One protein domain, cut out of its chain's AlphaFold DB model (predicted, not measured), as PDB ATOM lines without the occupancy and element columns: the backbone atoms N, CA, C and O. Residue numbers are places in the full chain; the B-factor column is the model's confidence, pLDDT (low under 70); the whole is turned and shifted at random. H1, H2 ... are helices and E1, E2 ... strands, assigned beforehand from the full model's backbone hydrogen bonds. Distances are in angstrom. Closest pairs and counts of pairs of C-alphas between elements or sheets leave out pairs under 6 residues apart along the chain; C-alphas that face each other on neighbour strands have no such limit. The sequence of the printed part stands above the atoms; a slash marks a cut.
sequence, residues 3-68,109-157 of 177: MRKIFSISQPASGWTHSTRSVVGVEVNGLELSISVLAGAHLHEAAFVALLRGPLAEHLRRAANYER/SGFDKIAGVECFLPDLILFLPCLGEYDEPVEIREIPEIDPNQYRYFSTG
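Overview. This is residues 3 to 68 and 109 to 157 of the 177 residues of an uncharacterized protein of Caldibacillus debilis GB1 (UniProt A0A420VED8). A twisted, somewhat curved sheet of five strands makes a wall, with helix H1 packed over one face, chiefly beside E1 and E5, and the small touching helices H2 and H3 near the sheet's end where E2 turns into E3. From the edge strand E5 a tail leads away, and its residues 146 to 157, with H4, stick out and make much of the length. The printed part has 115 residues, in the order E1 E2 E3 H1 H2 E4 H3 E5 H4; the sheet runs E4 E3 E2 E1 E5, all antiparallel, and the class is mixed. The whole is only just loose, close to compact, with a radius of gyration of the C-alphas of 16.3 A, and its flat outline spans 59 by 38 by 20 A.

Arrangement. Begin with E1, residues 3 to 10, and E2, residues 21 to 29, an antiparallel hairpin where N 5 and O 26 are 2.9 A apart. E2 and E3, residues 32 to 40, form the next hairpin, with N 27 and O 34 at 2.8 A; E1 E2 E3 are a meander, each strand the antiparallel neighbour of the one before. H1, residues 45 to 53, is on the sheet; its closest C-alphas to E1 are Ala 47 and Ile 9, 7.4 A apart. H2, residues 57 to 63, only grazes the sheet and is close to H1 but not clearly touching, about perpendicular at 74 degrees, with the C-alphas of Leu 52 and Leu 60 closest at 7.5 A. Edge strand E4, residues 117 to 120, is antiparallel to E3, with N 33 and O 119 at 2.8 A. H3, residues 121 to 125, only grazes the sheet and touches H2, the C-alphas of Ala 63 and Pro 122 being closest at 5.3 A. Edge strand E5, residues 139 to 143, is antiparallel to E1, with N 8 and O 141 at 2.8 A. H4, residues 148 to 151, is not on the sheet and is too short for an O i to N i+4 pair; in H1, H2 and H3 every such pair is within hydrogen-bond range.

Along the chain. Find C-alpha 3 at (35.354, 55.019, 19.771), where E1 begins its 21.8 A. E2 measures 25.7 A and E3 24.1 A. H1 starts at C-alpha 45, (33.506, 33.729, 24.394), and covers 12.2 A; E5 covers 12.7 A. H4 ends at C-alpha 151, (39.748, 65.955, 40.752).

Size, cuts and confidence. The farthest C-alphas, of Arg 68 and Gly 157, are 61.0 A apart. Residues 69 to 108 are not printed, and C-alphas 68 and 109 stand 28.5 A apart across this cut. The link from H3 to E5 is long, 13 residues. Confidence is under 70 at residues 14 to 19, 110 to 111, 115 and 147 to 157 of the model.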
ATOM      1  N   MET A   3      35.956  55.357  18.479       83.06
ATOM      2  CA  MET A   3      35.354  55.019  19.771       83.06
ATOM      3  C   MET A   3      36.441  54.430  20.660       83.06
ATOM      4  O   MET A   3      37.132  53.511  20.232       83.06
ATOM      5  N   ARG A   4      36.571  54.925  21.889       90.00
ATOM      6  CA  ARG A   4      37.415  54.337  22.934       90.00
ATOM      7  C   ARG A   4      36.607  54.288  24.214       90.00
ATOM      8  O   ARG A   4      36.110  55.323  24.648       90.00
ATOM      9  N   LYS A   5      36.418  53.094  24.766       92.69
ATOM     10  CA  LYS A   5      35.624  52.876  25.977       92.69
ATOM     11  C   LYS A   5      36.253  51.808  26.849       92.69
ATOM     12  O   LYS A   5      36.941  50.920  26.352       92.69
ATOM     13  N   ILE A   6      35.978  51.881  28.143       92.38
ATOM     14  CA  ILE A   6      36.356  50.850  29.104       92.38
ATOM     15  C   ILE A   6      35.071  50.227  29.640       92.38
ATOM     16  O   ILE A   6      34.125  50.935  29.984       92.38
ATOM     17  N   PHE A   7      35.031  48.903  29.714       92.81
ATOM     18  CA  PHE A   7      33.908  48.156  30.262       92.81
ATOM     19  C   PHE A   7      34.364  47.277  31.420       92.81
ATOM     20  O   PHE A   7      35.405  46.625  31.351       92.81
ATOM     21  N   SER A   8      33.557  47.236  32.474       92.50
ATOM     22  CA  SER A   8      33.596  46.197  33.498       92.50
ATOM     23  C   SER A   8      32.598  45.113  33.117       92.50
ATOM     24  O   SER A   8      31.427  45.407  32.864       92.50
ATOM     25  N   ILE A   9      33.062  43.872  33.048       92.19
ATOM     26  CA  ILE A   9      32.275  42.727  32.606       92.19
ATOM     27  C   ILE A   9      32.256  41.688  33.715       92.19
ATOM     28  O   ILE A   9      33.314  41.230  34.156       92.19
ATOM     29  N   SER A  10      31.054  41.316  34.148       91.19
ATOM     30  CA  SER A  10      30.834  40.145  34.998       91.19
ATOM     31  C   SER A  10      30.400  38.979  34.117       91.19
ATOM     32  O   SER A  10      29.462  39.111  33.336       91.19
ATOM     33  N   GLN A  11      31.102  37.860  34.230       86.12
ATOM     34  CA  GLN A  11      30.970  36.683  33.375       86.12
ATOM     35  C   GLN A  11      31.119  35.399  34.209       86.12
ATOM     36  O   GLN A  11      31.698  35.448  35.302       86.12
ATOM     37  N   PRO A  12      30.629  34.245  33.727       79.56
ATOM     38  CA  PRO A  12      30.816  32.975  34.419       79.56
ATOM     39  C   PRO A  12      32.297  32.660  34.656       79.56
ATOM     40  O   PRO A  12      33.167  33.002  33.854       79.56
ATOM     41  N   ALA A  13      32.597  31.985  35.766       70.56
ATOM     42  CA  ALA A  13      33.937  31.453  35.987       70.56
ATOM     43  C   ALA A  13      34.172  30.279  35.025       70.56
ATOM     44  O   ALA A  13      33.370  29.347  35.002       70.56
ATOM     45  N   SER A  14      35.277  30.289  34.272       62.25
ATOM     46  CA  SER A  14      35.674  29.146  33.438       62.25
ATOM     47  C   SER A  14      37.066  28.616  33.807       62.25
ATOM     48  O   SER A  14      38.037  29.366  33.987       62.25
ATOM     49  N   GLY A  15      37.177  27.290  33.938       61.09
ATOM     50  CA  GLY A  15      38.415  26.593  34.304       61.09
ATOM     51  C   GLY A  15      38.937  26.940  35.709       61.09
ATOM     52  O   GLY A  15      38.182  27.002  36.670       61.09
ATOM     53  N   TRP A  16      40.253  27.161  35.822       52.34
ATOM     54  CA  TRP A  16      40.988  27.354  37.089       52.34
ATOM     55  C   TRP A  16      40.980  28.790  37.642       52.34
ATOM     56  O   TRP A  16      41.635  29.070  38.644       52.34
ATOM     57  N   THR A  17      40.303  29.736  36.984       54.31
ATOM     58  CA  THR A  17      40.302  31.147  37.406       54.31
ATOM     59  C   THR A  17      39.058  31.459  38.228       54.31
ATOM     60  O   THR A  17      37.952  31.419  37.700       54.31
ATOM     61  N   HIS A  18      39.239  31.840  39.494       58.22
ATOM     62  CA  HIS A  18      38.135  32.234  40.380       58.22
ATOM     63  C   HIS A  18      37.573  33.639  40.103       58.22
ATOM     64  O   HIS A  18      36.526  33.995  40.634       58.22
ATOM     65  N   SER A  19      38.257  34.453  39.288       68.31
ATOM     66  CA  SER A  19      37.770  35.791  38.947       68.31
ATOM     67  C   SER A  19      36.688  35.712  37.875       68.31
ATOM     68  O   SER A  19      36.952  35.317  36.742       68.31
ATOM     69  N   THR A  20      35.486  36.149  38.232       84.00
ATOM     70  CA  THR A  20      34.324  36.316  37.343       84.00
ATOM     71  C   THR A  20      34.253  37.710  36.729       84.00
ATOM     72  O   THR A  20      33.294  38.041  36.038       84.00
ATOM     73  N   ARG A  21      35.248  38.563  37.000       88.44
ATOM     74  CA  ARG A  21      35.284  39.947  36.527       88.44
ATOM     75  C   ARG A  21      36.478  40.213  35.627       88.44
ATOM     76  O   ARG A  21      37.594  39.754  35.900       88.44
ATOM     77  N   SER A  22      36.218  41.023  34.609       88.69
ATOM     78  CA  SER A  22      37.205  41.528  33.660       88.69
ATOM     79  C   SER A  22      36.965  43.006  33.411       88.69
ATOM     80  O   SER A  22      35.829  43.435  33.217       88.69
ATOM     81  N   VAL A  23      38.039  43.783  33.393       90.06
ATOM     82  CA  VAL A  23      38.024  45.155  32.891       90.06
ATOM     83  C   VAL A  23      38.651  45.124  31.512       90.06
ATOM     84  O   VAL A  23      39.796  44.692  31.365       90.06
ATOM     85  N   VAL A  24      37.905  45.563  30.504       92.06
ATOM     86  CA  VAL A  24      38.353  45.554  29.112       92.06
ATOM     87  C   VAL A  24      38.330  46.951  28.518       92.06
ATOM     88  O   VAL A  24      37.370  47.698  28.689       92.06
ATOM     89  N   GLY A  25      39.394  47.297  27.805       91.81
ATOM     90  CA  GLY A  25      39.436  48.448  26.916       91.81
ATOM     91  C   GLY A  25      38.974  48.022  25.530       91.81
ATOM     92  O   GLY A  25      39.407  46.986  25.029       91.81
ATOM     93  N   VAL A  26      38.094  48.809  24.922       93.88
ATOM     94  CA  VAL A  26      37.577  48.589  23.574       93.88
ATOM     95  C   VAL A  26      37.827  49.839  22.747       93.88
ATOM     96  O   VAL A  26      37.379  50.933  23.102       93.88
ATOM     97  N   GLU A  27      38.519  49.666  21.630       94.06
ATOM     98  CA  GLU A  27      38.794  50.710  20.655       94.06
ATOM     99  C   GLU A  27      38.252  50.301  19.286       94.06
ATOM    100  O   GLU A  27      38.538  49.212  18.793       94.06
ATOM    101  N   VAL A  28      37.479  51.186  18.655       92.25
ATOM    102  CA  VAL A  28      37.091  51.052  17.249       92.25
ATOM    103  C   VAL A  28      37.574  52.268  16.480       92.25
ATOM    104  O   VAL A  28      37.060  53.377  16.663       92.25
ATOM    105  N   ASN A  29      38.540  52.054  15.592       92.88
ATOM    106  CA  ASN A  29      39.091  53.087  14.726       92.88
ATOM    107  C   ASN A  29      38.748  52.785  13.262       92.88
ATOM    108  O   ASN A  29      39.407  51.998  12.586       92.88
ATOM    109  N   GLY A  30      37.670  53.395  12.770       90.50
ATOM    110  CA  GLY A  30      37.133  53.062  11.452       90.50
ATOM    111  C   GLY A  30      36.548  51.649  11.439       90.50
ATOM    112  O   GLY A  30      35.511  51.418  12.058       90.50
ATOM    113  N   LEU A  31      37.203  50.733  10.721       89.88
ATOM    114  CA  LEU A  31      36.814  49.323  10.602       89.88
ATOM    115  C   LEU A  31      37.703  48.383  11.428       89.88
ATOM    116  O   LEU A  31      37.463  47.181  11.421       89.88
ATOM    117  N   GLU A  32      38.704  48.906  12.131       92.06
ATOM    118  CA  GLU A  32      39.558  48.112  13.014       92.06
ATOM    119  C   GLU A  32      38.988  48.128  14.437       92.06
ATOM    120  O   GLU A  32      38.661  49.193  14.970       92.06
ATOM    121  N   LEU A  33      38.862  46.944  15.036       92.50
ATOM    122  CA  LEU A  33      38.441  46.707  16.414       92.50
ATOM    123  C   LEU A  33      39.622  46.151  17.206       92.50
ATOM    124  O   LEU A  33      40.175  45.113  16.847       92.50
ATOM    125  N   SER A  34      39.928  46.793  18.328       92.44
ATOM    126  CA  SER A  34      40.828  46.276  19.349       92.44
ATOM    127  C   SER A  34      40.083  46.100  20.672       92.44
ATOM    128  O   SER A  34      39.372  46.998  21.123       92.44
ATOM    129  N   ILE A  35      40.237  44.938  21.300       91.56
ATOM    130  CA  ILE A  35      39.759  44.643  22.651       91.56
ATOM    131  C   ILE A  35      40.955  44.179  23.468       91.56
ATOM    132  O   ILE A  35      41.603  43.194  23.129       91.56
ATOM    133  N   SER A  36      41.233  44.857  24.572       90.12
ATOM    134  CA  SER A  36      42.344  44.535  25.468       90.12
ATOM    135  C   SER A  36      41.824  44.262  26.871       90.12
ATOM    136  O   SER A  36      41.049  45.050  27.407       90.12
ATOM    137  N   VAL A  37      42.260  43.167  27.493       89.12
ATOM    138  CA  VAL A  37      41.999  42.922  28.919       89.12
ATOM    139  C   VAL A  37      42.965  43.787  29.723       89.12
ATOM    140  O   VAL A  37      44.171  43.573  29.672       89.12
ATOM    141  N   LEU A  38      42.432  44.771  30.440       88.00
ATOM    142  CA  LEU A  38      43.209  45.712  31.250       88.00
ATOM    143  C   LEU A  38      43.441  45.177  32.667       88.00
ATOM    144  O   LEU A  38      44.491  45.418  33.253       88.00
ATOM    145  N   ALA A  39      42.464  44.450  33.217       86.62
ATOM    146  CA  ALA A  39      42.564  43.809  34.526       86.62
ATOM    147  C   ALA A  39      41.585  42.631  34.660       86.62
ATOM    148  O   ALA A  39      40.548  42.588  33.994       86.62
ATOM    149  N   GLY A  40      41.873  41.710  35.581       84.69
ATOM    150  CA  GLY A  40      40.993  40.587  35.913       84.69
ATOM    151  C   GLY A  40      41.200  39.356  35.028       84.69
ATOM    152  O   GLY A  40      42.317  39.060  34.607       84.69
ATOM    153  N   ALA A  41      40.127  38.596  34.799       83.69
ATOM    154  CA  ALA A  41      40.180  37.371  34.002       83.69
ATOM    155  C   ALA A  41      40.242  37.664  32.494       83.69
ATOM    156  O   ALA A  41      39.826  38.729  32.035       83.69
ATOM    157  N   HIS A  42      40.696  36.691  31.700       85.25
ATOM    158  CA  HIS A  42      40.490  36.737  30.251       85.25
ATOM    159  C   HIS A  42      38.998  36.757  29.911       85.25
ATOM    160  O   HIS A  42      38.170  36.239  30.662       85.25
ATOM    161  N   LEU A  43      38.663  37.362  28.774       84.50
ATOM    162  CA  LEU A  43      37.285  37.469  28.318       84.50
ATOM    163  C   LEU A  43      36.786  36.091  27.865       84.50
ATOM    164  O   LEU A  43      37.457  35.437  27.072       84.50
ATOM    165  N   HIS A  44      35.638  35.649  28.365       86.62
ATOM    166  CA  HIS A  44      34.971  34.438  27.895       86.62
ATOM    167  C   HIS A  44      34.340  34.673  26.514       86.62
ATOM    168  O   HIS A  44      33.963  35.805  26.197       86.62
ATOM    169  N   GLU A  45      34.160  33.628  25.706       85.94
ATOM    170  CA  GLU A  45      33.506  33.729  24.394       85.94
ATOM    171  C   GLU A  45      32.091  34.309  24.532       85.94
ATOM    172  O   GLU A  45      31.739  35.228  23.795       85.94
ATOM    173  N   ALA A  46      31.334  33.904  25.559       87.44
ATOM    174  CA  ALA A  46      30.028  34.491  25.863       87.44
ATOM    175  C   ALA A  46      30.095  36.004  26.120       87.44
ATOM    176  O   ALA A  46      29.269  36.769  25.620       87.44
ATOM    177  N   ALA A  47      31.104  36.459  26.865       89.38
ATOM    178  CA  ALA A  47      31.297  37.873  27.155       89.38
ATOM    179  C   ALA A  47      31.719  38.670  25.915       89.38
ATOM    180  O   ALA A  47      31.272  39.801  25.715       89.38
ATOM    181  N   PHE A  48      32.528  38.067  25.047       90.06
ATOM    182  CA  PHE A  48      32.859  38.631  23.744       90.06
ATOM    183  C   PHE A  48      31.624  38.753  22.851       90.06
ATOM    184  O   PHE A  48      31.353  39.833  22.328       90.06
ATOM    185  N   VAL A  49      30.815  37.699  22.742       90.38
ATOM    186  CA  VAL A  49      29.554  37.730  21.989       90.38
ATOM    187  C   VAL A  49      28.594  38.777  22.562       90.38
ATOM    188  O   VAL A  49      27.964  39.509  21.796       90.38
ATOM    189  N   ALA A  50      28.522  38.928  23.886       91.19
ATOM    190  CA  ALA A  50      27.723  39.970  24.526       91.19
ATOM    191  C   ALA A  50      28.218  41.390  24.181       91.19
ATOM    192  O   ALA A  50      27.400  42.268  23.901       91.19
ATOM    193  N   LEU A  51      29.538  41.621  24.114       92.00
ATOM    194  CA  LEU A  51      30.099  42.894  23.635       92.00
ATOM    195  C   LEU A  51      29.705  43.179  22.180       92.00
ATOM    196  O   LEU A  51      29.302  44.302  21.863       92.00
ATOM    197  N   LEU A  52      29.792  42.165  21.314       91.44
ATOM    198  CA  LEU A  52      29.416  42.257  19.901       91.44
ATOM    199  C   LEU A  52      27.922  42.566  19.718       91.44
ATOM    200  O   LEU A  52      27.568  43.433  18.920       91.44
ATOM    201  N   ARG A  53      27.046  41.891  20.471       90.50
ATOM    202  CA  ARG A  53      25.582  42.059  20.401       90.50
ATOM    203  C   ARG A  53      25.080  43.338  21.074       90.50
ATOM    204  O   ARG A  53      24.022  43.837  20.696       90.50
ATOM    205  N   GLY A  54      25.805  43.842  22.069       91.56
ATOM    206  CA  GLY A  54      25.454  45.048  22.812       91.56
ATOM    207  C   GLY A  54      26.248  46.268  22.329       91.56
ATOM    208  O   GLY A  54      25.934  46.803  21.263       91.56
ATOM    209  N   PRO A  55      27.268  46.729  23.081       91.06
ATOM    210  CA  PRO A  55      27.982  47.978  22.794       91.06
ATOM    211  C   PRO A  55      28.557  48.121  21.375       91.06
ATOM    212  O   PRO A  55      28.709  49.246  20.898       91.06
ATOM    213  N   LEU A  56      28.885  47.017  20.697       91.38
ATOM    214  CA  LEU A  56      29.517  47.030  19.372       91.38
ATOM    215  C   LEU A  56      28.555  46.752  18.207       91.38
ATOM    216  O   LEU A  56      28.983  46.799  17.049       91.38
ATOM    217  N   ALA A  57      27.262  46.537  18.466       92.19
ATOM    218  CA  ALA A  57      26.299  46.140  17.435       92.19
ATOM    219  C   ALA A  57      26.227  47.134  16.264       92.19
ATOM    220  O   ALA A  57      26.247  46.737  15.100       92.19
ATOM    221  N   GLU A  58      26.213  48.438  16.550       90.88
ATOM    222  CA  GLU A  58      26.198  49.493  15.523       90.88
ATOM    223  C   GLU A  58      27.488  49.537  14.687       90.88
ATOM    224  O   GLU A  58      27.478  49.897  13.507       90.88
ATOM    225  N   HIS A  59      28.627  49.163  15.269       91.75
ATOM    226  CA  HIS A  59      29.887  49.072  14.531       91.75
ATOM    227  C   HIS A  59      29.887  47.869  13.583       91.75
ATOM    228  O   HIS A  59      30.274  48.018  12.423       91.75
ATOM    229  N   LEU A  60      29.363  46.722  14.027       91.12
ATOM    230  CA  LEU A  60      29.183  45.542  13.177       91.12
ATOM    231  C   LEU A  60      28.181  45.793  12.045       91.12
ATOM    232  O   LEU A  60      28.473  45.478  10.895       91.12
ATOM    233  N   ARG A  61      27.036  46.430  12.332       91.88
ATOM    234  CA  ARG A  61      26.039  46.797  11.307       91.88
ATOM    235  C   ARG A  61      26.636  47.680  10.218       91.88
ATOM    236  O   ARG A  61      26.379  47.461   9.039       91.88
ATOM    237  N   ARG A  62      27.464  48.659  10.592       90.56
ATOM    238  CA  ARG A  62      28.166  49.503   9.613       90.56
ATOM    239  C   ARG A  62      29.179  48.712   8.794       90.56
ATOM    240  O   ARG A  62      29.226  48.886   7.581       90.56
ATOM    241  N   ALA A  63      29.951  47.841   9.440       89.38
ATOM    242  CA  ALA A  63      30.930  46.995   8.768       89.38
ATOM    243  C   ALA A  63      30.288  45.981   7.802       89.38
ATOM    244  O   ALA A  63      30.921  45.621   6.815       89.38
ATOM    245  N   ALA A  64      29.033  45.577   8.025       87.88
ATOM    246  CA  ALA A  64      28.300  44.673   7.132       87.88
ATOM    247  C   ALA A  64      28.045  45.261   5.733       87.88
ATOM    248  O   ALA A  64      27.841  44.511   4.786       87.88
ATOM    249  N   ASN A  65      28.097  46.588   5.585       85.81
ATOM    250  CA  ASN A  65      27.978  47.257   4.287       85.81
ATOM    251  C   ASN A  65      29.313  47.327   3.521       85.81
ATOM    252  O   ASN A  65      29.386  47.975   2.478       85.81
ATOM    253  N   TYR A  66      30.387  46.728   4.042       84.62
ATOM    254  CA  TYR A  66      31.689  46.724   3.388       84.62
ATOM    255  C   TYR A  66      31.808  45.551   2.414       84.62
ATOM    256  O   TYR A  66      31.727  44.389   2.811       84.62
ATOM    257  N   GLU A  67      32.066  45.852   1.144       76.88
ATOM    258  CA  GLU A  67      32.323  44.842   0.121       76.88
ATOM    259  C   GLU A  67      33.828  44.594  -0.027       76.88
ATOM    260  O   GLU A  67      34.632  45.522  -0.152       76.88
ATOM    261  N   ARG A  68      34.229  43.318  -0.024       74.44
ATOM    262  CA  ARG A  68      35.613  42.933  -0.310       74.44
ATOM    263  C   ARG A  68      35.819  42.782  -1.806       74.44
ATOM    264  O   ARG A  68      35.152  41.987  -2.450       74.44
ATOM    265  N   SER A 109      40.976  30.054  23.182       70.06
ATOM    266  CA  SER A 109      41.731  28.961  23.812       70.06
ATOM    267  C   SER A 109      40.814  27.924  24.468       70.06
ATOM    268  O   SER A 109      39.623  28.158  24.593       70.06
ATOM    269  N   GLY A 110      41.389  26.810  24.939       57.44
ATOM    270  CA  GLY A 110      40.713  25.609  25.464       57.44
ATOM    271  C   GLY A 110      39.664  25.727  26.565       57.44
ATOM    272  O   GLY A 110      39.104  24.715  26.969       57.44
ATOM    273  N   PHE A 111      39.422  26.931  27.070       66.56
ATOM    274  CA  PHE A 111      38.394  27.226  28.071       66.56
ATOM    275  C   PHE A 111      37.495  28.380  27.611       66.56
ATOM    276  O   PHE A 111      37.077  29.193  28.437       66.56
ATOM    277  N   ASP A 112      37.321  28.509  26.293       71.12
ATOM    278  CA  ASP A 112      36.576  29.569  25.614       71.12
ATOM    279  C   ASP A 112      37.037  30.976  26.020       71.12
ATOM    280  O   ASP A 112      36.259  31.914  26.150       71.12
ATOM    281  N   LYS A 113      38.345  31.131  26.259       73.69
ATOM    282  CA  LYS A 113      38.959  32.404  26.666       73.69
ATOM    283  C   LYS A 113      39.628  33.087  25.491       73.69
ATOM    284  O   LYS A 113      40.395  32.454  24.758       73.69
ATOM    285  N   ILE A 114      39.414  34.393  25.408       76.44
ATOM    286  CA  ILE A 114      39.934  35.295  24.391       76.44
ATOM    287  C   ILE A 114      40.963  36.221  25.043       76.44
ATOM    288  O   ILE A 114      40.660  37.006  25.950       76.44
ATOM    289  N   ALA A 115      42.216  36.092  24.608       68.56
ATOM    290  CA  ALA A 115      43.348  36.841  25.142       68.56
ATOM    291  C   ALA A 115      43.587  38.101  24.305       68.56
ATOM    292  O   ALA A 115      44.483  38.133  23.468       68.56
ATOM    293  N   GLY A 116      42.757  39.122  24.524       74.44
ATOM    294  CA  GLY A 116      42.743  40.300  23.658       74.44
ATOM    295  C   GLY A 116      42.318  39.967  22.221       74.44
ATOM    296  O   GLY A 116      42.284  38.810  21.806       74.44
ATOM    297  N   VAL A 117      41.926  40.984  21.467       81.56
ATOM    298  CA  VAL A 117      41.486  40.849  20.076       81.56
ATOM    299  C   VAL A 117      41.957  42.063  19.312       81.56
ATOM    300  O   VAL A 117      41.740  43.185  19.754       81.56
ATOM    301  N   GLU A 118      42.537  41.841  18.144       88.19
ATOM    302  CA  GLU A 118      42.687  42.873  17.130       88.19
ATOM    303  C   GLU A 118      42.174  42.294  15.820       88.19
ATOM    304  O   GLU A 118      42.680  41.288  15.322       88.19
ATOM    305  N   CYS A 119      41.110  42.884  15.295       88.44
ATOM    306  CA  CYS A 119      40.457  42.365  14.112       88.44
ATOM    307  C   CYS A 119      39.857  43.479  13.272       88.44
ATOM    308  O   CYS A 119      39.351  44.480  13.776       88.44
ATOM    309  N   PHE A 120      39.819  43.230  11.971       90.19
ATOM    310  CA  PHE A 120      39.057  44.054  11.057       90.19
ATOM    311  C   PHE A 120      37.592  43.614  11.123       90.19
ATOM    312  O   PHE A 120      37.277  42.447  10.889       90.19
ATOM    313  N   LEU A 121      36.680  44.528  11.446       91.00
ATOM    314  CA  LEU A 121      35.266  44.232  11.684       91.00
ATOM    315  C   LEU A 121      34.601  43.467  10.521       91.00
ATOM    316  O   LEU A 121      33.912  42.487  10.798       91.00
ATOM    317  N   PRO A 122      34.825  43.812   9.235       90.50
ATOM    318  CA  PRO A 122      34.308  42.998   8.134       90.50
ATOM    319  C   PRO A 122      34.849  41.562   8.090       90.50
ATOM    320  O   PRO A 122      34.137  40.673   7.637       90.50
ATOM    321  N   ASP A 123      36.082  41.312   8.551       89.56
ATOM    322  CA  ASP A 123      36.587  39.936   8.693       89.56
ATOM    323  C   ASP A 123      35.855  39.194   9.809       89.56
ATOM    324  O   ASP A 123      35.468  38.043   9.634       89.56
ATOM    325  N   LEU A 124      35.630  39.861  10.944       89.25
ATOM    326  CA  LEU A 124      34.924  39.278  12.083       89.25
ATOM    327  C   LEU A 124      33.498  38.834  11.710       89.25
ATOM    328  O   LEU A 124      33.043  37.792  12.178       89.25
ATOM    329  N   ILE A 125      32.821  39.578  10.828       89.62
ATOM    330  CA  ILE A 125      31.469  39.245  10.345       89.62
ATOM    331  C   ILE A 125      31.415  37.854   9.697       89.62
ATOM    332  O   ILE A 125      30.436  37.133   9.896       89.62
ATOM    333  N   LEU A 126      32.477  37.440   8.993       87.94
ATOM    334  CA  LEU A 126      32.558  36.127   8.339       87.94
ATOM    335  C   LEU A 126      32.485  34.961   9.335       87.94
ATOM    336  O   LEU A 126      32.117  33.852   8.954       87.94
ATOM    337  N   PHE A 127      32.826  35.211  10.601       89.06
ATOM    338  CA  PHE A 127      32.880  34.199  11.651       89.06
ATOM    339  C   PHE A 127      31.714  34.268  12.636       89.06
ATOM    340  O   PHE A 127      31.611  33.382  13.479       89.06
ATOM    341  N   LEU A 128      30.815  35.258  12.535       88.19
ATOM    342  CA  LEU A 128      29.663  35.367  13.443       88.19
ATOM    343  C   LEU A 128      28.811  34.086  13.510       88.19
ATOM    344  O   LEU A 128      28.437  33.724  14.619       88.19
ATOM    345  N   PRO A 129      28.545  33.352  12.405       86.81
ATOM    346  CA  PRO A 129      27.807  32.084  12.472       86.81
ATOM    347  C   PRO A 129      28.553  30.959  13.201       86.81
ATOM    348  O   PRO A 129      27.953  29.952  13.564       86.81
ATOM    349  N   CYS A 130      29.870  31.095  13.363       85.00
ATOM    350  CA  CYS A 130      30.718  30.139  14.066       85.00
ATOM    351  C   CYS A 130      30.902  30.494  15.549       85.00
ATOM    352  O   CYS A 130      31.463  29.686  16.290       85.00
ATOM    353  N   LEU A 131      30.473  31.689  15.970       82.19
ATOM    354  CA  LEU A 131      30.371  32.055  17.378       82.19
ATOM    355  C   LEU A 131      29.075  31.447  17.918       82.19
ATOM    356  O   LEU A 131      28.014  31.611  17.316       82.19
ATOM    357  N   GLY A 132      29.170  30.704  19.020       74.62
ATOM    358  CA  GLY A 132      28.022  30.008  19.600       74.62
ATOM    359  C   GLY A 132      26.888  30.947  20.025       74.62
ATOM    360  O   GLY A 132      27.058  32.159  20.198       74.62
ATOM    361  N   GLU A 133      25.706  30.373  20.237       75.88
ATOM    362  CA  GLU A 133      24.663  31.035  21.012       75.88
ATOM    363  C   GLU A 133      24.944  30.803  22.497       75.88
ATOM    364  O   GLU A 133      25.033  29.666  22.953       75.88
ATOM    365  N   TYR A 134      25.135  31.896  23.234       79.31
ATOM    366  CA  TYR A 134      25.410  31.865  24.664       79.31
ATOM    367  C   TYR A 134      24.228  32.461  25.421       79.31
ATOM    368  O   TYR A 134      23.924  33.643  25.246       79.31
ATOM    369  N   ASP A 135      23.624  31.649  26.288       73.94
ATOM    370  CA  ASP A 135      22.562  32.051  27.226       73.94
ATOM    371  C   ASP A 135      23.110  32.335  28.637       73.94
ATOM    372  O   ASP A 135      22.373  32.480  29.613       73.94
ATOM    373  N   GLU A 136      24.434  32.396  28.764       80.38
ATOM    374  CA  GLU A 136      25.113  32.649  30.027       80.38
ATOM    375  C   GLU A 136      24.867  34.087  30.518       80.38
ATOM    376  O   GLU A 136      24.903  35.033  29.724       80.38
ATOM    377  N   PRO A 137      24.669  34.299  31.834       82.25
ATOM    378  CA  PRO A 137      24.472  35.633  32.378       82.25
ATOM    379  C   PRO A 137      25.777  36.436  32.302       82.25
ATOM    380  O   PRO A 137      26.702  36.226  33.087       82.25
ATOM    381  N   VAL A 138      25.829  37.381  31.362       89.50
ATOM    382  CA  VAL A 138      26.906  38.368  31.237       89.50
ATOM    383  C   VAL A 138      26.351  39.752  31.543       89.50
ATOM    384  O   VAL A 138      25.394  40.205  30.918       89.50
ATOM    385  N   GLU A 139      26.987  40.456  32.476       91.19
ATOM    386  CA  GLU A 139      26.670  41.851  32.774       91.19
ATOM    387  C   GLU A 139      27.796  42.756  32.274       91.19
ATOM    388  O   GLU A 139      28.951  42.587  32.665       91.19
ATOM    389  N   ILE A 140      27.457  43.741  31.439       92.31
ATOM    390  CA  ILE A 140      28.403  44.720  30.894       92.31
ATOM    391  C   ILE A 140      28.059  46.097  31.453       92.31
ATOM    392  O   ILE A 140      26.940  46.582  31.287       92.31
ATOM    393  N   ARG A 141      29.037  46.753  32.080       93.75
ATOM    394  CA  ARG A 141      28.921  48.127  32.577       93.75
ATOM    395  C   ARG A 141      30.010  48.993  31.961       93.75
ATOM    396  O   ARG A 141      31.188  48.671  32.071       93.75
ATOM    397  N   GLU A 142      29.623  50.092  31.325       93.38
ATOM    398  CA  GLU A 142      30.572  51.104  30.853       93.38
ATOM    399  C   GLU A 142      31.182  51.830  32.054       93.38
ATOM    400  O   GLU A 142      30.462  52.287  32.944       93.38
ATOM    401  N   ILE A 143      32.509  51.903  32.093       90.19
ATOM    402  CA  ILE A 143      33.232  52.696  33.080       90.19
ATOM    403  C   ILE A 143      33.327  54.112  32.504       90.19
ATOM    404  O   ILE A 143      33.917  54.278  31.432       90.19
ATOM    405  N   PRO A 144      32.730  55.119  33.168       84.19
ATOM    406  CA  PRO A 144      32.750  56.484  32.671       84.19
ATOM    407  C   PRO A 144      34.185  56.996  32.603       84.19
ATOM    408  O   PRO A 144      35.023  56.669  33.447       84.19
ATOM    409  N   GLU A 145      34.456  57.815  31.592       77.19
ATOM    410  CA  GLU A 145      35.729  58.509  31.492       77.19
ATOM    411  C   GLU A 145      35.899  59.416  32.713       77.19
ATOM    412  O   GLU A 145      35.028  60.220  33.054       77.19
ATOM    413  N   ILE A 146      37.023  59.244  33.401       73.88
ATOM    414  CA  ILE A 146      37.401  60.089  34.522       73.88
ATOM    415  C   ILE A 146      37.862  61.416  33.921       73.88
ATOM    416  O   ILE A 146      38.894  61.449  33.259       73.88
ATOM    417  N   ASP A 147      37.126  62.504  34.156       65.31
ATOM    418  CA  ASP A 147      37.614  63.846  33.836       65.31
ATOM    419  C   ASP A 147      38.628  64.266  34.915       65.31
ATOM    420  O   ASP A 147      38.225  64.578  36.041       65.31
ATOM    421  N   PRO A 148      39.940  64.313  34.616       62.06
ATOM    422  CA  PRO A 148      40.946  64.698  35.602       62.06
ATOM    423  C   PRO A 148      40.738  66.133  36.113       62.06
ATOM    424  O   PRO A 148      41.223  66.478  37.192       62.06
ATOM    425  N   ASN A 149      39.983  66.972  35.394       65.00
ATOM    426  CA  ASN A 149      39.651  68.318  35.848       65.00
ATOM    427  C   ASN A 149      38.627  68.335  36.992       65.00
ATOM    428  O   ASN A 149      38.578  69.324  37.724       65.00
ATOM    429  N   GLN A 150      37.869  67.251  37.198       61.34
ATOM    430  CA  GLN A 150      36.949  67.100  38.333       61.34
ATOM    431  C   GLN A 150      37.669  66.753  39.645       61.34
ATOM    432  O   GLN A 150      37.108  66.952  40.718       61.34
ATOM    433  N   TYR A 151      38.931  66.314  39.583       57.34
ATOM    434  CA  TYR A 151      39.748  65.955  40.752       57.34
ATOM    435  C   TYR A 151      40.701  67.082  41.191       57.34
ATOM    436  O   TYR A 151      41.625  66.854  41.968       57.34
ATOM    437  N   ARG A 152      40.508  68.312  40.690       49.38
ATOM    438  CA  ARG A 152      41.508  69.393  40.760       49.38
ATOM    439  C   ARG A 152      41.825  69.974  42.139       49.38
ATOM    440  O   ARG A 152      42.757  70.766  42.214       49.38
ATOM    441  N   TYR A 153      41.137  69.606  43.217       49.84
ATOM    442  CA  TYR A 153      41.457  70.155  44.538       49.84
ATOM    443  C   TYR A 153      41.310  69.113  45.648       49.84
ATOM    444  O   TYR A 153      40.258  68.988  46.263       49.84
ATOM    445  N   PHE A 154      42.411  68.439  45.972       50.88
ATOM    446  CA  PHE A 154      42.721  68.214  47.381       50.88
ATOM    447  C   PHE A 154      43.480  69.454  47.844       50.88
ATOM    448  O   PHE A 154      44.385  69.911  47.140       50.88
ATOM    449  N   SER A 155      43.088  70.053  48.972       52.47
ATOM    450  CA  SER A 155      43.900  71.112  49.573       52.47
ATOM    451  C   SER A 155      45.323  70.567  49.698       52.47
ATOM    452  O   SER A 155      45.534  69.495  50.261       52.47
ATOM    453  N   THR A 156      46.286  71.260  49.097       53.41
ATOM    454  CA  THR A 156      47.671  70.799  48.916       53.41
ATOM    455  C   THR A 156      48.395  70.461  50.224       53.41
ATOM    456  O   THR A 156      49.433  69.816  50.172       53.41
ATOM    457  N   GLY A 157      47.838  70.841  51.380       56.25
ATOM    458  CA  GLY A 157      48.289  70.376  52.693       56.25
ATOM    459  C   GLY A 157      47.855  68.942  53.022       56.25
ATOM    460  O   GLY A 157      48.686  68.135  53.407       56.25
TER     461      GLY A 157